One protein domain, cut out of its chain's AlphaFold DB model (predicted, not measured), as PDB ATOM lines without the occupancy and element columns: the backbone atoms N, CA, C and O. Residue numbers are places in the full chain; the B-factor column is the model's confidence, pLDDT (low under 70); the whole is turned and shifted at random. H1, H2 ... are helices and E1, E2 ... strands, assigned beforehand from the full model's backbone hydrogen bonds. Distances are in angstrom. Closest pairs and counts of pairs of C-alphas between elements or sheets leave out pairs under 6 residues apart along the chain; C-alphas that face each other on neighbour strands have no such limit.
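What this domain is: This is residues 557 to 721 of the 721 residues of an uncharacterized protein of Deinococcus deserti (strain DSM 17065 / CIP 109153 / LMG 22923 / VCD115) (UniProt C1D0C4). A strongly twisted wall of seven antiparallel strands runs through the domain, and the helix H1 packs with its first part on one face of it; H3, at the far end of the printed part, meets the end of H1. The tiny helix H2 lies away from the sheet, in the stretch between E4 and E5. The 165 printed residues include, in chain order, H1 E1 E2 E3 E4 H2 E5 E6 E7 H3, and the sheet's order is E1 E7 E2 E3 E4 E5 E6. The class is mixed, helices and strands, with 68 residues, under half, in named elements. The whole is compact and rounded, with a radius of gyration of the C-alphas of 16.1 A and spans of 44 by 36 by 30 A.

How they stand to each other: H1, residues 557 to 571, is on the sheet and makes two layers with it, a helix on one face of a sheet; its closest C-alphas to E3, residues 618 to 627, are those of Val 559 and Ile 621, 5.9 A apart. Edge strand E1, residues 598 to 600, is antiparallel to E7, residues 708 to 712, with N 599 and O 711 2.9 A apart. E7 is staggered, pairing also with E2, residues 612 to 615, where N 612 and O 710 are 2.8 A apart. E2, E3 and E4, residues 634 to 641, form a meander, each strand the antiparallel neighbour of the one before; N 613 and O 620 are 2.9 A apart, N 623 and O 637 2.8 A. E3 bends by 65 degrees at residue 623. H2, residues 648 to 651, is not on the sheet. E5, residues 661 to 668, pairs with E4, N 636 and O 666 being 2.8 A apart, and forms a hairpin with edge strand E6, residues 680 to 682, where N 667 and O 680 are 2.8 A apart. H3, residues 713 to 720, is only just on the sheet, with 5 pairs of C-alphas within 10 A, and only grazes it with residues 713 to 716. H1 touches H3 with residues 567 to 571 alone, at a shallow tilt of 31 degrees, the same way; their closest C-alphas, Val 571 and Gly 718, are 5.2 A apart. Each O i to N i+4 pair in H1 and H3 is within hydrogen-bond range; H2 is too short for one, and its one O i to N i+3 pair is within range.

Where its parts are: H1 begins at C-alpha 557, (186.085, 201.223, 163.573), and measures 20.9 A. E3 measures 25.3 A from C-alpha 618, (190.023, 209.126, 157.280); E4 measures 22.6 A, E5 22.7 A and E7 12.9 A. H3 measures 10.7 A and ends at C-alpha 720, (181.130, 186.213, 141.440).

The domain as a whole: The C-alphas of Gly 654 and Lys 721, the chain's last residue, are farthest apart, 49.4 A. The printed part has no cut. The links H1 to E1, E1 to E2, E5 to E6 and E6 to E7 are long. Mean pLDDT of the printed part is 77.7; 50 residues are under 70, among them 572 to 586 and 643 to 659.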
ATOM      1  N   GLY A 557     186.907 202.084 162.733       89.44
ATOM      2  CA  GLY A 557     186.085 201.223 163.573       89.44
ATOM      3  C   GLY A 557     184.704 201.012 162.967       89.44
ATOM      4  O   GLY A 557     184.220 199.886 162.969       89.44
ATOM      5  N   PHE A 558     184.096 202.058 162.408       92.88
ATOM      6  CA  PHE A 558     182.831 201.953 161.688       92.88
ATOM      7  C   PHE A 558     182.965 201.139 160.391       92.88
ATOM      8  O   PHE A 558     182.224 200.179 160.200       92.88
ATOM      9  N   VAL A 559     183.920 201.486 159.518       92.62
ATOM     10  CA  VAL A 559     184.075 200.840 158.200       92.62
ATOM     11  C   VAL A 559     184.399 199.354 158.324       92.62
ATOM     12  O   VAL A 559     183.794 198.554 157.617       92.62
ATOM     13  N   THR A 560     185.298 198.970 159.235       89.12
ATOM     14  CA  THR A 560     185.600 197.557 159.502       89.12
ATOM     15  C   THR A 560     184.332 196.800 159.885       89.12
ATOM     16  O   THR A 560     183.969 195.848 159.209       89.12
ATOM     17  N   GLN A 561     183.593 197.288 160.885       89.19
ATOM     18  CA  GLN A 561     182.368 196.625 161.338       89.19
ATOM     19  C   GLN A 561     181.288 196.554 160.248       89.19
ATOM     20  O   GLN A 561     180.559 195.570 160.174       89.19
ATOM     21  N   ALA A 562     181.200 197.564 159.379       92.56
ATOM     22  CA  ALA A 562     180.262 197.565 158.261       92.56
ATOM     23  C   ALA A 562     180.603 196.491 157.217       92.56
ATOM     24  O   ALA A 562     179.710 195.774 156.763       92.56
ATOM     25  N   LEU A 563     181.887 196.353 156.856       91.69
ATOM     26  CA  LEU A 563     182.359 195.297 155.952       91.69
ATOM     27  C   LEU A 563     182.115 193.911 156.547       91.69
ATOM     28  O   LEU A 563     181.649 193.013 155.847       91.69
ATOM     29  N   ASP A 564     182.391 193.762 157.835       86.00
ATOM     30  CA  ASP A 564     182.263 192.510 158.568       86.00
ATOM     31  C   ASP A 564     180.795 192.068 158.656       86.00
ATOM     32  O   ASP A 564     180.451 190.928 158.321       86.00
ATOM     33  N   TYR A 565     179.906 193.004 159.000       88.19
ATOM     34  CA  TYR A 565     178.462 192.794 159.009       88.19
ATOM     35  C   TYR A 565     177.942 192.407 157.620       88.19
ATOM     36  O   TYR A 565     177.221 191.420 157.475       88.19
ATOM     37  N   ALA A 566     178.314 193.154 156.579       91.56
ATOM     38  CA  ALA A 566     177.846 192.893 155.224       91.56
ATOM     39  C   ALA A 566     178.334 191.543 154.680       91.56
ATOM     40  O   ALA A 566     177.548 190.791 154.105       91.56
ATOM     41  N   THR A 567     179.611 191.216 154.886       87.38
ATOM     42  CA  THR A 567     180.202 189.967 154.383       87.38
ATOM     43  C   THR A 567     179.581 188.762 155.079       87.38
ATOM     44  O   THR A 567     179.124 187.846 154.398       87.38
ATOM     45  N   THR A 568     179.436 188.818 156.410       82.50
ATOM     46  CA  THR A 568     178.784 187.761 157.200       82.50
ATOM     47  C   THR A 568     177.370 187.464 156.706       82.50
ATOM     48  O   THR A 568     177.003 186.300 156.556       82.50
ATOM     49  N   ASN A 569     176.579 188.504 156.422       85.25
ATOM     50  CA  ASN A 569     175.180 188.346 156.017       85.25
ATOM     51  C   ASN A 569     174.993 187.928 154.546       85.25
ATOM     52  O   ASN A 569     173.922 187.434 154.202       85.25
ATOM     53  N   LEU A 570     175.984 188.132 153.669       87.12
ATOM     54  CA  LEU A 570     175.814 187.935 152.217       87.12
ATOM     55  C   LEU A 570     176.664 186.822 151.619       87.12
ATOM     56  O   LEU A 570     176.236 186.191 150.655       87.12
ATOM     57  N   VAL A 571     177.861 186.595 152.152       81.44
ATOM     58  CA  VAL A 571     178.843 185.654 151.588       81.44
ATOM     59  C   VAL A 571     179.014 184.415 152.481       81.44
ATOM     60  O   VAL A 571     179.593 183.420 152.046       81.44
ATOM     61  N   GLY A 572     178.460 184.441 153.699       68.69
ATOM     62  CA  GLY A 572     178.822 183.523 154.782       68.69
ATOM     63  C   GLY A 572     179.994 184.083 155.594       68.69
ATOM     64  O   GLY A 572     180.579 185.091 155.201       68.69
ATOM     65  N   LYS A 573     180.303 183.480 156.755       58.66
ATOM     66  CA  LYS A 573     181.316 184.000 157.700       58.66
ATOM     67  C   LYS A 573     182.612 184.374 156.971       58.66
ATOM     68  O   LYS A 573     183.225 183.539 156.309       58.66
ATOM     69  N   ASP A 574     182.993 185.641 157.101       50.81
ATOM     70  CA  ASP A 574     184.272 186.153 156.629       50.81
ATOM     71  C   ASP A 574     185.389 185.519 157.483       50.81
ATOM     72  O   ASP A 574     185.321 185.601 158.715       50.81
ATOM     73  N   PRO A 575     186.382 184.846 156.868       44.66
ATOM     74  CA  PRO A 575     187.436 184.124 157.582       44.66
ATOM     75  C   PRO A 575     188.370 185.037 158.391       44.66
ATOM     76  O   PRO A 575     189.221 184.537 159.115       44.66
ATOM     77  N   HIS A 576     188.230 186.362 158.288       46.81
ATOM     78  CA  HIS A 576     189.087 187.334 158.967       46.81
ATOM     79  C   HIS A 576     188.435 187.988 160.206       46.81
ATOM     80  O   HIS A 576     188.964 188.970 160.736       46.81
ATOM     81  N   LEU A 577     187.289 187.478 160.686       49.34
ATOM     82  CA  LEU A 577     186.533 188.048 161.816       49.34
ATOM     83  C   LEU A 577     186.916 187.479 163.195       49.34
ATOM     84  O   LEU A 577     186.734 186.295 163.477       49.34
ATOM     85  N   GLY A 578     187.313 188.371 164.113       43.41
ATOM     86  CA  GLY A 578     187.511 188.080 165.543       43.41
ATOM     87  C   GLY A 578     186.207 187.842 166.338       43.41
ATOM     88  O   GLY A 578     185.112 187.899 165.776       43.41
ATOM     89  N   ASP A 579     186.309 187.591 167.659       38.25
ATOM     90  CA  ASP A 579     185.237 187.102 168.573       38.25
ATOM     91  C   ASP A 579     183.957 187.927 168.564       38.25
ATOM     92  O   ASP A 579     182.860 187.394 168.716       38.25
ATOM     93  N   ALA A 580     184.088 189.222 168.299       39.97
ATOM     94  CA  ALA A 580     182.974 190.157 168.264       39.97
ATOM     95  C   ALA A 580     182.237 190.206 166.909       39.97
ATOM     96  O   ALA A 580     181.347 191.037 166.747       39.97
ATOM     97  N   GLY A 581     182.627 189.395 165.916       43.12
ATOM     98  CA  GLY A 581     182.208 189.604 164.525       43.12
ATOM     99  C   GLY A 581     182.825 190.871 163.926       43.12
ATOM    100  O   GLY A 581     182.223 191.507 163.067       43.12
ATOM    101  N   VAL A 582     184.002 191.265 164.426       47.69
ATOM    102  CA  VAL A 582     184.716 192.476 164.018       47.69
ATOM    103  C   VAL A 582     186.207 192.180 163.910       47.69
ATOM    104  O   VAL A 582     186.768 191.572 164.825       47.69
ATOM    105  N   ARG A 583     186.891 192.653 162.864       55.75
ATOM    106  CA  ARG A 583     188.357 192.524 162.778       55.75
ATOM    107  C   ARG A 583     189.046 193.250 163.925       55.75
ATOM    108  O   ARG A 583     188.703 194.383 164.286       55.75
ATOM    109  N   GLU A 584     190.069 192.613 164.479       50.78
ATOM    110  CA  GLU A 584     190.922 193.220 165.506       50.78
ATOM    111  C   GLU A 584     191.814 194.331 164.933       50.78
ATOM    112  O   GLU A 584     192.169 195.277 165.640       50.78
ATOM    113  N   TYR A 585     192.099 194.297 163.626       53.09
ATOM    114  CA  TYR A 585     192.915 195.306 162.953       53.09
ATOM    115  C   TYR A 585     192.063 196.468 162.411       53.09
ATOM    116  O   TYR A 585     191.556 196.446 161.292       53.09
ATOM    117  N   ARG A 586     191.896 197.507 163.241       63.69
ATOM    118  CA  ARG A 586     190.969 198.640 163.020       63.69
ATOM    119  C   ARG A 586     191.657 199.957 162.640       63.69
ATOM    120  O   ARG A 586     191.134 201.033 162.939       63.69
ATOM    121  N   ASN A 587     192.848 199.915 162.051       71.25
ATOM    122  CA  ASN A 587     193.539 201.107 161.547       71.25
ATOM    123  C   ASN A 587     192.959 201.492 160.172       71.25
ATOM    124  O   ASN A 587     192.831 200.633 159.311       71.25
ATOM    125  N   SER A 588     192.641 202.769 159.927       75.50
ATOM    126  CA  SER A 588     192.216 203.220 158.590       75.50
ATOM    127  C   SER A 588     193.247 202.873 157.513       75.50
ATOM    128  O   SER A 588     192.860 202.474 156.421       75.50
ATOM    129  N   GLY A 589     194.537 202.937 157.852       75.25
ATOM    130  CA  GLY A 589     195.688 202.616 157.011       75.25
ATOM    131  C   GLY A 589     195.746 201.183 156.470       75.25
ATOM    132  O   GLY A 589     196.379 200.941 155.449       75.25
ATOM    133  N   SER A 590     195.096 200.222 157.132       76.25
ATOM    134  CA  SER A 590     195.037 198.825 156.671       76.25
ATOM    135  C   SER A 590     193.792 198.514 155.840       76.25
ATOM    136  O   SER A 590     193.673 197.415 155.315       76.25
ATOM    137  N   LEU A 591     192.860 199.463 155.733       78.06
ATOM    138  CA  LEU A 591     191.572 199.305 155.049       78.06
ATOM    139  C   LEU A 591     191.565 199.975 153.661       78.06
ATOM    140  O   LEU A 591     190.505 200.280 153.105       78.06
ATOM    141  N   HIS A 592     192.751 200.258 153.118       77.50
ATOM    142  CA  HIS A 592     192.926 200.875 151.810       77.50
ATOM    143  C   HIS A 592     194.133 200.298 151.059       77.50
ATOM    144  O   HIS A 592     195.060 199.737 151.642       77.50
ATOM    145  N   GLY A 593     194.156 200.525 149.745       69.88
ATOM    146  CA  GLY A 593     195.283 200.219 148.868       69.88
ATOM    147  C   GLY A 593     195.194 198.855 148.183       69.88
ATOM    148  O   GLY A 593     194.192 198.156 148.255       69.88
ATOM    149  N   SER A 594     196.269 198.500 147.477       66.31
ATOM    150  CA  SER A 594     196.419 197.239 146.730       66.31
ATOM    151  C   SER A 594     197.089 196.138 147.566       66.31
ATOM    152  O   SER A 594     197.875 195.353 147.032       66.31
ATOM    153  N   LYS A 595     196.901 196.147 148.890       67.69
ATOM    154  CA  LYS A 595     197.575 195.239 149.829       67.69
ATOM    155  C   LYS A 595     196.547 194.455 150.642       67.69
ATOM    156  O   LYS A 595     195.483 194.975 150.963       67.69
ATOM    157  N   GLY A 596     196.901 193.220 150.996       82.31
ATOM    158  CA  GLY A 596     196.018 192.314 151.730       82.31
ATOM    159  C   GLY A 596     194.743 192.010 150.943       82.31
ATOM    160  O   GLY A 596     194.796 191.711 149.752       82.31
ATOM    161  N   GLU A 597     193.600 192.138 151.610       84.25
ATOM    162  CA  GLU A 597     192.267 191.851 151.063       84.25
ATOM    163  C   GLU A 597     191.659 193.011 150.260       84.25
ATOM    164  O   GLU A 597     190.482 192.970 149.902       84.25
ATOM    165  N   PHE A 598     192.428 194.064 149.974       90.06
ATOM    166  CA  PHE A 598     191.946 195.222 149.231       90.06
ATOM    167  C   PHE A 598     192.597 195.311 147.849       90.06
ATOM    168  O   PHE A 598     193.809 195.159 147.677       90.06
ATOM    169  N   LYS A 599     191.767 195.559 146.832       93.12
ATOM    170  CA  LYS A 599     192.190 195.830 145.453       93.12
ATOM    171  C   LYS A 599     191.863 197.276 145.100       93.12
ATOM    172  O   LYS A 599     190.743 197.710 145.316       93.12
ATOM    173  N   ARG A 600     192.790 198.015 144.493       93.88
ATOM    174  CA  ARG A 600     192.508 199.380 144.017       93.88
ATOM    175  C   ARG A 600     191.353 199.408 143.002       93.88
ATOM    176  O   ARG A 600     191.313 198.572 142.100       93.88
ATOM    177  N   VAL A 601     190.474 200.399 143.143       94.56
ATOM    178  CA  VAL A 601     189.468 200.802 142.147       94.56
ATOM    179  C   VAL A 601     190.051 201.982 141.369       94.56
ATOM    180  O   VAL A 601     190.518 202.946 141.984       94.56
ATOM    181  N   ASN A 602     190.114 201.893 140.040       92.75
ATOM    182  CA  ASN A 602     190.903 202.838 139.239       92.75
ATOM    183  C   ASN A 602     190.089 204.024 138.723       92.75
ATOM    184  O   ASN A 602     190.654 205.097 138.510       92.75
ATOM    185  N   SER A 603     188.780 203.844 138.561       93.44
ATOM    186  CA  SER A 603     187.896 204.857 137.998       93.44
ATOM    187  C   SER A 603     186.563 204.933 138.753       93.44
ATOM    188  O   SER A 603     186.125 203.939 139.340       93.44
ATOM    189  N   PRO A 604     185.886 206.095 138.741       93.50
ATOM    190  CA  PRO A 604     184.543 206.228 139.293       93.50
ATOM    191  C   PRO A 604     183.544 205.216 138.706       93.50
ATOM    192  O   PRO A 604     182.725 204.685 139.447       93.50
ATOM    193  N   ALA A 605     183.640 204.876 137.414       93.12
ATOM    194  CA  ALA A 605     182.768 203.881 136.775       93.12
ATOM    195  C   ALA A 605     182.852 202.481 137.407       93.12
ATOM    196  O   ALA A 605     181.898 201.710 137.331       93.12
ATOM    197  N   GLU A 606     183.993 202.136 138.005       95.56
ATOM    198  CA  GLU A 606     184.189 200.834 138.632       95.56
ATOM    199  C   GLU A 606     183.595 200.755 140.039       95.56
ATOM    200  O   GLU A 606     183.478 199.643 140.543       95.56
ATOM    201  N   VAL A 607     183.253 201.876 140.687       96.12
ATOM    202  CA  VAL A 607     182.855 201.914 142.104       96.12
ATOM    203  C   VAL A 607     181.575 201.113 142.348       96.12
ATOM    204  O   VAL A 607     180.597 201.228 141.613       96.12
ATOM    205  N   LYS A 608     181.568 200.327 143.427       96.81
ATOM    206  CA  LYS A 608     180.435 199.504 143.868       96.81
ATOM    207  C   LYS A 608     180.133 199.709 145.357       96.81
ATOM    208  O   LYS A 608     181.015 200.144 146.101       96.81
ATOM    209  N   PRO A 609     178.919 199.363 145.834       97.25
ATOM    210  CA  PRO A 609     178.654 199.244 147.268       97.25
ATOM    211  C   PRO A 609     179.710 198.366 147.965       97.25
ATOM    212  O   PRO A 609     180.222 197.416 147.386       97.25
ATOM    213  N   GLY A 610     180.089 198.677 149.197       95.44
ATOM    214  CA  GLY A 610     181.153 197.990 149.934       95.44
ATOM    215  C   GLY A 610     182.588 198.354 149.532       95.44
ATOM    216  O   GLY A 610     183.511 197.961 150.245       95.44
ATOM    217  N   ASP A 611     182.813 199.120 148.456       96.12
ATOM    218  CA  ASP A 611     184.132 199.712 148.209       96.12
ATOM    219  C   ASP A 611     184.427 200.773 149.294       96.12
ATOM    220  O   ASP A 611     183.541 201.508 149.741       96.12
ATOM    221  N   THR A 612     185.676 200.857 149.753       94.94
ATOM    222  CA  THR A 612     186.121 201.870 150.715       94.94
ATOM    223  C   THR A 612     186.626 203.111 149.993       94.94
ATOM    224  O   THR A 612     187.257 203.026 148.941       94.94
ATOM    225  N   MET A 613     186.356 204.279 150.574       92.88
ATOM    226  CA  MET A 613     186.869 205.575 150.131       92.88
ATOM    227  C   MET A 613     187.792 206.112 151.220       92.88
ATOM    228  O   MET A 613     187.332 206.518 152.291       92.88
ATOM    229  N   TRP A 614     189.091 206.110 150.954       89.12
ATOM    230  CA  TRP A 614     190.093 206.646 151.862       89.12
ATOM    231  C   TRP A 614     190.470 208.077 151.478       89.12
ATOM    232  O   TRP A 614     190.613 208.418 150.300       89.12
ATOM    233  N   LEU A 615     190.634 208.895 152.511       83.25
ATOM    234  CA  LEU A 615     191.174 210.247 152.496       83.25
ATOM    235  C   LEU A 615     192.286 210.301 153.547       83.25
ATOM    236  O   LEU A 615     192.291 209.498 154.479       83.25
ATOM    237  N   THR A 616     193.224 211.237 153.445       78.62
ATOM    238  CA  THR A 616     194.332 211.317 154.408       78.62
ATOM    239  C   THR A 616     193.822 211.386 155.850       78.62
ATOM    240  O   THR A 616     193.196 212.359 156.256       78.62
ATOM    241  N   GLY A 617     194.084 210.327 156.625       78.75
ATOM    242  CA  GLY A 617     193.656 210.212 158.024       78.75
ATOM    243  C   GLY A 617     192.205 209.762 158.242       78.75
ATOM    244  O   GLY A 617     191.772 209.686 159.391       78.75
ATOM    245  N   HIS A 618     191.453 209.425 157.188       86.31
ATOM    246  CA  HIS A 618     190.023 209.126 157.280       86.31
ATOM    247  C   HIS A 618     189.560 208.057 156.286       86.31
ATOM    248  O   HIS A 618     190.092 207.926 155.188       86.31
ATOM    249  N   ILE A 619     188.533 207.289 156.646       89.25
ATOM    250  CA  ILE A 619     187.982 206.255 155.766       89.25
ATOM    251  C   ILE A 619     186.459 206.223 155.810       89.25
ATOM    252  O   ILE A 619     185.840 206.477 156.843       89.25
ATOM    253  N   ARG A 620     185.863 205.903 154.665       92.94
ATOM    254  CA  ARG A 620     184.422 205.752 154.470       92.94
ATOM    255  C   ARG A 620     184.126 204.458 153.731       92.94
ATOM    256  O   ARG A 620     185.014 203.889 153.094       92.94
ATOM    257  N   ILE A 621     182.869 204.045 153.762       94.94
ATOM    258  CA  ILE A 621     182.363 202.929 152.963       94.94
ATOM    259  C   ILE A 621     181.282 203.426 152.012       94.94
ATOM    260  O   ILE A 621     180.404 204.191 152.411       94.94
ATOM    261  N   VAL A 622     181.352 203.014 150.751       96.44
ATOM    262  CA  VAL A 622     180.306 203.266 149.762       96.44
ATOM    263  C   VAL A 622     179.128 202.358 150.090       96.44
ATOM    264  O   VAL A 622     179.261 201.141 150.074       96.44
ATOM    265  N   THR A 623     177.968 202.922 150.409       96.06
ATOM    266  CA  THR A 623     176.762 202.141 150.711       96.06
ATOM    267  C   THR A 623     175.876 201.963 149.493       96.06
ATOM    268  O   THR A 623     175.187 200.960 149.411       96.06
ATOM    269  N   ARG A 624     175.902 202.902 148.541       95.19
ATOM    270  CA  ARG A 624     175.054 202.883 147.343       95.19
ATOM    271  C   ARG A 624     175.759 203.560 146.172       95.19
ATOM    272  O   ARG A 624     176.472 204.540 146.385       95.19
ATOM    273  N   VAL A 625     175.526 203.089 144.949       95.06
ATOM    274  CA  VAL A 625     176.048 203.685 143.705       95.06
ATOM    275  C   VAL A 625     174.921 203.788 142.679       95.06
ATOM    276  O   VAL A 625     174.037 202.937 142.641       95.06
ATOM    277  N   GLY A 626     174.928 204.840 141.863       93.31
ATOM    278  CA  GLY A 626     173.984 205.031 140.767       93.31
ATOM    279  C   GLY A 626     174.434 206.117 139.787       93.31
ATOM    280  O   GLY A 626     175.503 206.708 139.963       93.31
ATOM    281  N   PRO A 627     173.636 206.391 138.742       91.69
ATOM    282  CA  PRO A 627     173.932 207.459 137.795       91.69
ATOM    283  C   PRO A 627     173.881 208.827 138.486       91.69
ATOM    284  O   PRO A 627     173.042 209.063 139.356       91.69
ATOM    285  N   GLY A 628     174.775 209.734 138.092       88.81
ATOM    286  CA  GLY A 628     174.725 211.117 138.565       88.81
ATOM    287  C   GLY A 628     173.552 211.922 137.981       88.81
ATOM    288  O   GLY A 628     172.856 211.455 137.071       88.81
ATOM    289  N   PRO A 629     173.325 213.155 138.472       85.69
ATOM    290  CA  PRO A 629     172.289 214.050 137.962       85.69
ATOM    291  C   PRO A 629     172.304 214.197 136.433       85.69
ATOM    292  O   PRO A 629     173.326 214.522 135.822       85.69
ATOM    293  N   GLY A 630     171.146 213.960 135.809       87.00
ATOM    294  CA  GLY A 630     170.994 213.983 134.350       87.00
ATOM    295  C   GLY A 630     171.713 212.838 133.626       87.00
ATOM    296  O   GLY A 630     172.072 213.000 132.466       87.00
ATOM    297  N   GLY A 631     171.989 211.721 134.310       87.44
ATOM    298  CA  GLY A 631     172.669 210.555 133.736       87.44
ATOM    299  C   GLY A 631     174.174 210.737 133.526       87.44
ATOM    300  O   GLY A 631     174.803 209.899 132.888       87.44
ATOM    301  N   ARG A 632     174.767 211.827 134.036       88.56
ATOM    302  CA  ARG A 632     176.192 212.139 133.856       88.56
ATOM    303  C   ARG A 632     177.015 211.746 135.072       88.56
ATOM    304  O   ARG A 632     176.725 212.182 136.189       88.56
ATOM    305  N   GLY A 633     178.109 211.027 134.841       91.12
ATOM    306  CA  GLY A 633     178.996 210.615 135.919       91.12
ATOM    307  C   GLY A 633     178.378 209.543 136.815       91.12
ATOM    308  O   GLY A 633     177.363 208.930 136.474       91.12
ATOM    309  N   ILE A 634     178.961 209.365 137.997       93.56
ATOM    310  CA  ILE A 634     178.404 208.494 139.036       93.56
ATOM    311  C   ILE A 634     178.091 209.273 140.311       93.56
ATOM    312  O   ILE A 634     178.851 210.140 140.751       93.56
ATOM    313  N   GLN A 635     176.965 208.936 140.921       93.25
ATOM    314  CA  GLN A 635     176.601 209.344 142.264       93.25
ATOM    315  C   GLN A 635     176.812 208.161 143.205       93.25
ATOM    316  O   GLN A 635     176.429 207.031 142.908       93.25
ATOM    317  N   MET A 636     177.401 208.421 144.362       94.19
ATOM    318  CA  MET A 636     177.593 207.422 145.404       94.19
ATOM    319  C   MET A 636     177.126 207.968 146.749       94.19
ATOM    320  O   MET A 636     177.338 209.139 147.069       94.19
ATOM    321  N   MET A 637     176.499 207.112 147.545       93.19
ATOM    322  CA  MET A 637     176.264 207.364 148.957       93.19
ATOM    323  C   MET A 637     177.402 206.713 149.726       93.19
ATOM    324  O   MET A 637     177.714 205.543 149.505       93.19
ATOM    325  N   VAL A 638     178.022 207.470 150.621       92.81
ATOM    326  CA  VAL A 638     179.025 206.964 151.555       92.81
ATOM    327  C   VAL A 638     178.494 207.081 152.972       92.81
ATOM    328  O   VAL A 638     177.825 208.062 153.293       92.81
ATOM    329  N   ALA A 639     178.811 206.107 153.814       91.12
ATOM    330  CA  ALA A 639     178.626 206.199 155.252       91.12
ATOM    331  C   ALA A 639     179.986 206.392 155.932       91.12
ATOM    332  O   ALA A 639     180.996 205.796 155.540       91.12
ATOM    333  N   GLU A 640     180.020 207.251 156.943       83.19
ATOM    334  CA  GLU A 640     181.218 207.575 157.707       83.19
ATOM    335  C   GLU A 640     180.870 207.953 159.147       83.19
ATOM    336  O   GLU A 640     179.843 208.567 159.401       83.19
ATOM    337  N   SER A 641     181.759 207.654 160.091       78.88
ATOM    338  CA  SER A 641     181.763 208.336 161.388       78.88
ATOM    339  C   SER A 641     182.746 209.495 161.275       78.88
ATOM    340  O   SER A 641     183.916 209.245 160.987       78.88
ATOM    341  N   THR A 642     182.301 210.747 161.417       73.94
ATOM    342  CA  THR A 642     183.102 211.931 161.052       73.94
ATOM    343  C   THR A 642     182.889 213.111 162.001       73.94
ATOM    344  O   THR A 642     181.755 213.405 162.374       73.94
ATOM    345  N   PRO A 643     183.931 213.891 162.340       60.22
ATOM    346  CA  PRO A 643     183.778 215.092 163.158       60.22
ATOM    347  C   PRO A 643     183.161 216.276 162.382       60.22
ATOM    348  O   PRO A 643     183.410 217.422 162.733       60.22
ATOM    349  N   ASN A 644     182.428 216.024 161.289       57.88
ATOM    350  CA  ASN A 644     182.186 216.982 160.214       57.88
ATOM    351  C   ASN A 644     181.578 218.316 160.697       57.88
ATOM    352  O   ASN A 644     180.367 218.458 160.874       57.88
ATOM    353  N   ALA A 645     182.437 219.332 160.808       52.03
ATOM    354  CA  ALA A 645     182.079 220.713 161.124       52.03
ATOM    355  C   ALA A 645     181.204 221.381 160.042       52.03
ATOM    356  O   ALA A 645     180.623 222.433 160.283       52.03
ATOM    357  N   GLN A 646     181.089 220.786 158.846       48.94
ATOM    358  CA  GLN A 646     180.412 221.391 157.690       48.94
ATOM    359  C   GLN A 646     178.895 221.148 157.640       48.94
ATOM    360  O   GLN A 646     178.220 221.646 156.735       48.94
ATOM    361  N   LEU A 647     178.337 220.363 158.564       52.94
ATOM    362  CA  LEU A 647     176.891 220.151 158.631       52.94
ATOM    363  C   LEU A 647     176.191 221.439 159.105       52.94
ATOM    364  O   LEU A 647     176.672 222.051 160.057       52.94
ATOM    365  N   PRO A 648     175.060 221.866 158.502       51.00
ATOM    366  CA  PRO A 648     174.363 223.092 158.910       51.00
ATOM    367  C   PRO A 648     174.047 223.146 160.413       51.00
ATOM    368  O   PRO A 648     174.220 224.187 161.036       51.00
ATOM    369  N   ALA A 649     173.685 222.004 161.009       48.91
ATOM    370  CA  ALA A 649     173.483 221.872 162.453       48.91
ATOM    371  C   ALA A 649     174.778 222.064 163.270       48.91
ATOM    372  O   ALA A 649     174.739 222.622 164.360       48.91
ATOM    373  N   SER A 650     175.928 221.649 162.726       47.97
ATOM    374  CA  SER A 650     177.251 221.855 163.331       47.97
ATOM    375  C   SER A 650     177.662 223.330 163.282       47.97
ATOM    376  O   SER A 650     178.115 223.883 164.280       47.97
ATOM    377  N   LEU A 651     177.428 223.999 162.148       49.28
ATOM    378  CA  LEU A 651     177.730 225.422 161.956       49.28
ATOM    379  C   LEU A 651     176.856 226.332 162.832       49.28
ATOM    380  O   LEU A 651     177.374 227.270 163.430       49.28
ATOM    381  N   ALA A 652     175.564 226.023 162.971       50.66
ATOM    382  CA  ALA A 652     174.640 226.775 163.827       50.66
ATOM    383  C   ALA A 652     174.989 226.703 165.330       50.66
ATOM    384  O   ALA A 652     174.475 227.490 166.118       50.66
ATOM    385  N   GLN A 653     175.862 225.773 165.728       49.75
ATOM    386  CA  GLN A 653     176.256 225.523 167.118       49.75
ATOM    387  C   GLN A 653     177.773 225.683 167.341       49.75
ATOM    388  O   GLN A 653     178.338 225.099 168.265       49.75
ATOM    389  N   GLY A 654     178.454 226.466 166.494       50.47
ATOM    390  CA  GLY A 654     179.860 226.844 166.691       50.47
ATOM    391  C   GLY A 654     180.906 225.838 166.191       50.47
ATOM    392  O   GLY A 654     182.065 225.933 166.580       50.47
ATOM    393  N   GLY A 655     180.542 224.874 165.338       45.47
ATOM    394  CA  GLY A 655     181.494 224.038 164.590       45.47
ATOM    395  C   GLY A 655     182.146 222.883 165.363       45.47
ATOM    396  O   GLY A 655     183.032 222.224 164.829       45.47
ATOM    397  N   VAL A 656     181.711 222.593 166.595       47.41
ATOM    398  CA  VAL A 656     182.336 221.579 167.480       47.41
ATOM    399  C   VAL A 656     181.620 220.219 167.428       47.41
ATOM    400  O   VAL A 656     181.813 219.342 168.279       47.41
ATOM    401  N   TYR A 657     180.749 219.988 166.444       52.56
ATOM    402  CA  TYR A 657     179.949 218.769 166.445       52.56
ATOM    403  C   TYR A 657     180.740 217.563 165.919       52.56
ATOM    404  O   TYR A 657     180.866 217.327 164.723       52.56
ATOM    405  N   ARG A 658     181.221 216.748 166.867       63.38
ATOM    406  CA  ARG A 658     181.624 215.343 166.675       63.38
ATOM    407  C   ARG A 658     180.382 214.513 166.343       63.38
ATOM    408  O   ARG A 658     179.792 213.892 167.232       63.38
ATOM    409  N   ILE A 659     179.900 214.647 165.113       62.09
ATOM    410  CA  ILE A 659     178.707 213.956 164.616       62.09
ATOM    411  C   ILE A 659     179.050 212.477 164.530       62.09
ATOM    412  O   ILE A 659     180.182 212.115 164.256       62.09
ATOM    413  N   GLY A 660     178.109 211.628 164.915       77.88
ATOM    414  CA  GLY A 660     178.295 210.186 164.895       77.88
ATOM    415  C   GLY A 660     178.486 209.603 163.504       77.88
ATOM    416  O   GLY A 660     178.899 210.268 162.557       77.88
ATOM    417  N   VAL A 661     178.078 208.348 163.373       84.56
ATOM    418  CA  VAL A 661     177.856 207.735 162.064       84.56
ATOM    419  C   VAL A 661     176.821 208.551 161.289       84.56
ATOM    420  O   VAL A 661     175.744 208.855 161.813       84.56
ATOM    421  N   ASP A 662     177.160 208.910 160.058       85.12
ATOM    422  CA  ASP A 662     176.338 209.686 159.145       85.12
ATOM    423  C   ASP A 662     176.561 209.273 157.679       85.12
ATOM    424  O   ASP A 662     177.480 208.514 157.361       85.12
ATOM    425  N   LYS A 663     175.700 209.751 156.779       87.56
ATOM    426  CA  LYS A 663     175.761 209.498 155.337       87.56
ATOM    427  C   LYS A 663     176.197 210.771 154.592       87.56
ATOM    428  O   LYS A 663     176.079 211.886 155.083       87.56
ATOM    429  N   ALA A 664     176.722 210.644 153.385       86.50
ATOM    430  CA  ALA A 664     176.956 211.770 152.484       86.50
ATOM    431  C   ALA A 664     176.823 211.299 151.041       86.50
ATOM    432  O   ALA A 664     177.166 210.162 150.725       86.50
ATOM    433  N   ILE A 665     176.361 212.176 150.156       89.06
ATOM    434  CA  ILE A 665     176.268 211.867 148.731       89.06
ATOM    435  C   ILE A 665     177.383 212.609 148.000       89.06
ATOM    436  O   ILE A 665     177.545 213.822 148.157       89.06
ATOM    437  N   TRP A 666     178.145 211.869 147.204       90.81
ATOM    438  CA  TRP A 666     179.212 212.375 146.351       90.81
ATOM    439  C   TRP A 666     178.847 212.151 144.892       90.81
ATOM    440  O   TRP A 666     178.311 211.103 144.538       90.81
ATOM    441  N   TRP A 667     179.157 213.127 144.050       91.88
ATOM    442  CA  TRP A 667     178.982 213.047 142.608       91.88
ATOM    443  C   TRP A 667     180.310 213.325 141.913       91.88
ATOM    444  O   TRP A 667     180.918 214.378 142.121       91.88
ATOM    445  N   PHE A 668     180.731 212.369 141.086       91.75
ATOM    446  CA  PHE A 668     181.893 212.462 140.212       91.75
ATOM    447  C   PHE A 668     181.391 212.569 138.767       91.75
ATOM    448  O   PHE A 668     180.854 211.586 138.253       91.75
ATOM    449  N   PRO A 669     181.487 213.749 138.125       88.19
ATOM    450  CA  PRO A 669     180.973 213.948 136.771       88.19
ATOM    451  C   PRO A 669     181.815 213.232 135.705       88.19
ATOM    452  O   PRO A 669     181.261 212.786 134.704       88.19
ATOM    453  N   GLU A 670     183.126 213.104 135.931       88.88
ATOM    454  CA  GLU A 670     184.031 212.273 135.128       88.88
ATOM    455  C   GLU A 670     183.958 210.816 135.618       88.88
ATOM    456  O   GLU A 670     183.890 210.570 136.824       88.88
ATOM    457  N   THR A 671     183.941 209.847 134.699       88.44
ATOM    458  CA  THR A 671     183.781 208.414 135.022       88.44
ATOM    459  C   THR A 671     185.056 207.596 134.861       88.44
ATOM    460  O   THR A 671     185.149 206.505 135.420       88.44
ATOM    461  N   ASP A 672     186.034 208.108 134.122       88.00
ATOM    462  CA  ASP A 672     187.270 207.437 133.713       88.00
ATOM    463  C   ASP A 672     188.414 207.613 134.721       88.00
ATOM    464  O   ASP A 672     189.294 206.759 134.819       88.00
ATOM    465  N   ARG A 673     188.383 208.679 135.528       86.69
ATOM    466  CA  ARG A 673     189.410 208.975 136.535       86.69
ATOM    467  C   ARG A 673     188.839 209.703 137.746       86.69
ATOM    468  O   ARG A 673     187.925 210.514 137.643       86.69
ATOM    469  N   PHE A 674     189.421 209.443 138.914       86.00
ATOM    470  CA  PHE A 674     189.132 210.226 140.113       86.00
ATOM    471  C   PHE A 674     189.857 211.574 140.025       86.00
ATOM    472  O   PHE A 674     191.064 211.645 140.257       86.00
ATOM    473  N   THR A 675     189.132 212.644 139.694       82.00
ATOM    474  CA  THR A 675     189.646 214.023 139.723       82.00
ATOM    475  C   THR A 675     188.890 214.846 140.754       82.00
ATOM    476  O   THR A 675     187.766 214.517 141.110       82.00
ATOM    477  N   TRP A 676     189.504 215.920 141.254       81.50
ATOM    478  CA  TRP A 676     188.790 216.919 142.059       81.50
ATOM    479  C   TRP A 676     187.947 217.866 141.211       81.50
ATOM    480  O   TRP A 676     187.031 218.508 141.727       81.50
ATOM    481  N   SER A 677     188.256 217.960 139.917       80.50
ATOM    482  CA  SER A 677     187.572 218.861 139.001       80.50
ATOM    483  C   SER A 677     186.096 218.479 138.903       80.50
ATOM    484  O   SER A 677     185.740 217.388 138.466       80.50
ATOM    485  N   GLY A 678     185.222 219.375 139.359       80.88
ATOM    486  CA  GLY A 678     183.775 219.200 139.263       80.88
ATOM    487  C   GLY A 678     183.146 218.225 140.265       80.88
ATOM    488  O   GLY A 678     181.930 218.043 140.203       80.88
ATOM    489  N   VAL A 679     183.908 217.638 141.199       85.75
ATOM    490  CA  VAL A 679     183.332 216.796 142.264       85.75
ATOM    491  C   VAL A 679     182.403 217.625 143.130       85.75
ATOM    492  O   VAL A 679     182.745 218.725 143.572       85.75
ATOM    493  N   LYS A 680     181.223 217.073 143.411       86.31
ATOM    494  CA  LYS A 680     180.233 217.718 144.271       86.31
ATOM    495  C   LYS A 680     179.856 216.822 145.442       86.31
ATOM    496  O   LYS A 680     179.755 215.607 145.303       86.31
ATOM    497  N   LYS A 681     179.604 217.437 146.596       84.69
ATOM    498  CA  LYS A 681     179.115 216.782 147.813       84.69
ATOM    499  C   LYS A 681     177.788 217.404 148.243       84.69
ATOM    500  O   LYS A 681     177.648 218.628 148.281       84.69
ATOM    501  N   LYS A 682     176.835 216.553 148.611       82.12
ATOM    502  CA  LYS A 682     175.557 216.907 149.241       82.12
ATOM    503  C   LYS A 682     175.511 216.262 150.626       82.12
ATOM    504  O   LYS A 682     175.749 215.064 150.768       82.12
ATOM    505  N   VAL A 683     175.240 217.077 151.648       65.25
ATOM    506  CA  VAL A 683     175.209 216.636 153.058       65.25
ATOM    507  C   VAL A 683     173.827 216.815 153.702       65.25
ATOM    508  O   VAL A 683     173.580 216.265 154.763       65.25
ATOM    509  N   SER A 684     172.903 217.557 153.081       53.56
ATOM    510  CA  SER A 684     171.556 217.787 153.623       53.56
ATOM    511  C   SER A 684     170.507 216.891 152.963       53.56
ATOM    512  O   SER A 684     170.452 216.797 151.737       53.56
ATOM    513  N   GLY A 685     169.656 216.273 153.787       55.84
ATOM    514  CA  GLY A 685     168.409 215.621 153.377       55.84
ATOM    515  C   GLY A 685     168.495 214.133 153.034       55.84
ATOM    516  O   GLY A 685     167.443 213.529 152.916       55.84
ATOM    517  N   TYR A 686     169.695 213.552 152.871       65.12
ATOM    518  CA  TYR A 686     169.998 212.145 152.489       65.12
ATOM    519  C   TYR A 686     169.132 211.505 151.385       65.12
ATOM    520  O   TYR A 686     169.275 210.316 151.105       65.12
ATOM    521  N   ASN A 687     168.282 212.285 150.720       68.56
ATOM    522  CA  ASN A 687     167.432 211.837 149.640       68.56
ATOM    523  C   ASN A 687     168.337 211.419 148.490       68.56
ATOM    524  O   ASN A 687     169.073 212.239 147.932       68.56
ATOM    525  N   TRP A 688     168.305 210.117 148.205       77.19
ATOM    526  CA  TRP A 688     169.043 209.502 147.111       77.19
ATOM    527  C   TRP A 688     168.562 210.015 145.755       77.19
ATOM    528  O   TRP A 688     169.376 210.239 144.862       77.19
ATOM    529  N   GLY A 689     167.247 210.225 145.626       73.38
ATOM    530  CA  GLY A 689     166.656 210.850 144.451       73.38
ATOM    531  C   GLY A 689     167.170 212.275 144.279       73.38
ATOM    532  O   GLY A 689     167.265 213.025 145.252       73.38
ATOM    533  N   VAL A 690     167.492 212.633 143.036       64.00
ATOM    534  CA  VAL A 690     167.845 214.005 142.669       64.00
ATOM    535  C   VAL A 690     166.622 214.877 142.917       64.00
ATOM    536  O   VAL A 690     165.588 214.679 142.276       64.00
ATOM    537  N   GLN A 691     166.726 215.823 143.845       68.19
ATOM    538  CA  GLN A 691     165.694 216.838 144.032       68.19
ATOM    539  C   GLN A 691     166.116 218.124 143.328       68.19
ATOM    540  O   GLN A 691     167.304 218.438 143.217       68.19
ATOM    541  N   GLN A 692     165.136 218.862 142.810       66.00
ATOM    542  CA  GLN A 692     165.382 220.094 142.059       66.00
ATOM    543  C   GLN A 692     166.063 221.173 142.923       66.00
ATOM    544  O   GLN A 692     166.767 222.034 142.398       66.00
ATOM    545  N   ASP A 693     165.903 221.098 144.244       69.81
ATOM    546  CA  ASP A 693     166.478 221.984 145.254       69.81
ATOM    547  C   ASP A 693     167.796 221.466 145.866       69.81
ATOM    548  O   ASP A 693     168.311 222.046 146.829       69.81
ATOM    549  N   ASP A 694     168.394 220.412 145.297       72.81
ATOM    550  CA  ASP A 694     169.650 219.849 145.786       72.81
ATOM    551  C   ASP A 694     170.807 220.853 145.718       72.81
ATOM    552  O   ASP A 694     171.379 221.145 144.665       72.81
ATOM    553  N   LYS A 695     171.227 221.335 146.892       78.25
ATOM    554  CA  LYS A 695     172.389 222.221 147.038       78.25
ATOM    555  C   LYS A 695     173.687 221.418 147.042       78.25
ATOM    556  O   LYS A 695     174.239 221.084 148.091       78.25
ATOM    557  N   TRP A 696     174.186 221.138 145.846       80.19
ATOM    558  CA  TRP A 696     175.512 220.572 145.630       80.19
ATOM    559  C   TRP A 696     176.600 221.600 145.933       80.19
ATOM    560  O   TRP A 696     176.591 222.702 145.386       80.19
ATOM    561  N   LYS A 697     177.563 221.234 146.778       82.19
ATOM    562  CA  LYS A 697     178.721 222.078 147.088       82.19
ATOM    563  C   LYS A 697     179.992 221.416 146.590       82.19
ATOM    564  O   LYS A 697     180.138 220.199 146.710       82.19
ATOM    565  N   THR A 698     180.926 222.211 146.083       78.44
ATOM    566  CA  THR A 698     182.309 221.753 145.941       78.44
ATOM    567  C   THR A 698     182.821 221.424 147.346       78.44
ATOM    568  O   THR A 698     182.676 222.265 148.241       78.44
ATOM    569  N   PRO A 699     183.333 220.206 147.597       74.00
ATOM    570  CA  PRO A 699     183.902 219.867 148.891       74.00
ATOM    571  C   PRO A 699     184.984 220.887 149.248       74.00
ATOM    572  O   PRO A 699     185.891 221.128 148.459       74.00
ATOM    573  N   ASN A 700     184.881 221.496 150.430       62.41
ATOM    574  CA  ASN A 700     185.923 222.373 150.952       62.41
ATOM    575  C   ASN A 700     187.004 221.491 151.591       62.41
ATOM    576  O   ASN A 700     187.094 221.389 152.815       62.41
ATOM    577  N   THR A 701     187.691 220.711 150.764       54.66
ATOM    578  CA  THR A 701     188.802 219.851 151.170       54.66
ATOM    579  C   THR A 701     190.109 220.564 150.862       54.66
ATOM    580  O   THR A 701     190.211 221.332 149.904       54.66
ATOM    581  N   LEU A 702     191.104 220.346 151.721       51.59
ATOM    582  CA  LEU A 702     192.460 220.852 151.524       51.59
ATOM    583  C   LEU A 702     192.928 220.445 150.121       51.59
ATOM    584  O   LEU A 702     192.712 219.303 149.713       51.59
ATOM    585  N   SER A 703     193.586 221.350 149.398       51.38
ATOM    586  CA  SER A 703     194.062 221.196 148.010       51.38
ATOM    587  C   SER A 703     195.042 220.026 147.759       51.38
ATOM    588  O   SER A 703     195.653 219.953 146.696       51.38
ATOM    589  N   GLN A 704     195.202 219.110 148.717       52.25
ATOM    590  CA  GLN A 704     196.155 217.999 148.721       52.25
ATOM    591  C   GLN A 704     195.537 216.629 149.053       52.25
ATOM    592  O   GLN A 704     196.256 215.629 149.070       52.25
ATOM    593  N   GLU A 705     194.235 216.525 149.333       62.69
ATOM    594  CA  GLU A 705     193.632 215.207 149.568       62.69
ATOM    595  C   GLU A 705     193.626 214.401 148.261       62.69
ATOM    596  O   GLU A 705     193.271 214.915 147.213       62.69
ATOM    597  N   THR A 706     194.037 213.135 148.277       70.75
ATOM    598  CA  THR A 706     193.913 212.245 147.111       70.75
ATOM    599  C   THR A 706     192.852 211.203 147.424       70.75
ATOM    600  O   THR A 706     192.852 210.630 148.514       70.75
ATOM    601  N   PHE A 707     191.938 210.961 146.484       82.25
ATOM    602  CA  PHE A 707     190.958 209.892 146.622       82.25
ATOM    603  C   PHE A 707     191.616 208.540 146.381       82.25
ATOM    604  O   PHE A 707     192.158 208.286 145.303       82.25
ATOM    605  N   TYR A 708     191.506 207.645 147.357       87.88
ATOM    606  CA  TYR A 708     191.910 206.257 147.186       87.88
ATOM    607  C   TYR A 708     190.713 205.345 147.414       87.88
ATOM    608  O   TYR A 708     190.276 205.147 148.546       87.88
ATOM    609  N   PHE A 709     190.190 204.786 146.325       93.25
ATOM    610  CA  PHE A 709     189.120 203.797 146.376       93.25
ATOM    611  C   PHE A 709     189.688 202.383 146.355       93.25
ATOM    612  O   PHE A 709     190.600 202.074 145.578       93.25
ATOM    613  N   SER A 710     189.160 201.523 147.223       94.06
ATOM    614  CA  SER A 710     189.611 200.138 147.345       94.06
ATOM    615  C   SER A 710     188.429 199.184 147.469       94.06
ATOM    616  O   SER A 710     187.489 199.426 148.213       94.06
ATOM    617  N   ARG A 711     188.494 198.074 146.749       94.94
ATOM    618  CA  ARG A 711     187.515 197.001 146.749       94.94
ATOM    619  C   ARG A 711     187.892 195.925 147.738       94.94
ATOM    620  O   ARG A 711     188.991 195.377 147.654       94.94
ATOM    621  N   TYR A 712     186.945 195.581 148.600       93.06
ATOM    622  CA  TYR A 712     187.098 194.481 149.534       93.06
ATOM    623  C   TYR A 712     186.912 193.124 148.829       93.06
ATOM    624  O   TYR A 712     185.851 192.840 148.264       93.06
ATOM    625  N   GLN A 713     187.961 192.297 148.813       91.12
ATOM    626  CA  GLN A 713     188.024 191.068 148.015       91.12
ATOM    627  C   GLN A 713     186.963 190.018 148.384       91.12
ATOM    628  O   GLN A 713     186.398 189.441 147.458       91.12
ATOM    629  N   PRO A 714     186.623 189.774 149.662       89.06
ATOM    630  CA  PRO A 714     185.560 188.833 150.017       89.06
ATOM    631  C   PRO A 714     184.178 189.213 149.479       89.06
ATOM    632  O   PRO A 714     183.468 188.349 148.967       89.06
ATOM    633  N   LEU A 715     183.816 190.500 149.485       90.81
ATOM    634  CA  LEU A 715     182.573 190.956 148.846       90.81
ATOM    635  C   LEU A 715     182.628 190.789 147.324       90.81
ATOM    636  O   LEU A 715     181.644 190.389 146.710       90.81
ATOM    637  N   GLU A 716     183.787 191.028 146.704       93.00
ATOM    638  CA  GLU A 716     183.986 190.765 145.274       93.00
ATOM    639  C   GLU A 716     183.900 189.274 144.926       93.00
ATOM    640  O   GLU A 716     183.372 188.915 143.878       93.00
ATOM    641  N   ALA A 717     184.393 188.391 145.794       89.00
ATOM    642  CA  ALA A 717     184.216 186.953 145.643       89.00
ATOM    643  C   ALA A 717     182.736 186.567 145.775       89.00
ATOM    644  O   ALA A 717     182.256 185.750 144.995       89.00
ATOM    645  N   GLY A 718     182.010 187.197 146.706       88.69
ATOM    646  CA  GLY A 718     180.563 187.061 146.857       88.69
ATOM    647  C   GLY A 718     179.781 187.453 145.605       88.69
ATOM    648  O   GLY A 718     178.870 186.732 145.231       88.69
ATOM    649  N   ARG A 719     180.179 188.527 144.910       92.31
ATOM    650  CA  ARG A 719     179.563 188.949 143.635       92.31
ATOM    651  C   ARG A 719     179.730 187.961 142.488       92.31
ATOM    652  O   ARG A 719     178.963 188.013 141.535       92.31
ATOM    653  N   LYS A 720     180.800 187.166 142.510       89.19
ATOM    654  CA  LYS A 720     181.130 186.213 141.440       89.19
ATOM    655  C   LYS A 720     180.429 184.868 141.610       89.19
ATOM    656  O   LYS A 720     180.432 184.085 140.663       89.19
ATOM    657  N   LYS A 721     179.924 184.590 142.813       83.88
ATOM    658  CA  LYS A 721     179.091 183.429 143.130       83.88
ATOM    659  C   LYS A 721     177.639 183.767 142.835       83.88
ATOM    660  O   LYS A 721     176.940 182.848 142.363       83.88
TER     661      LYS A 721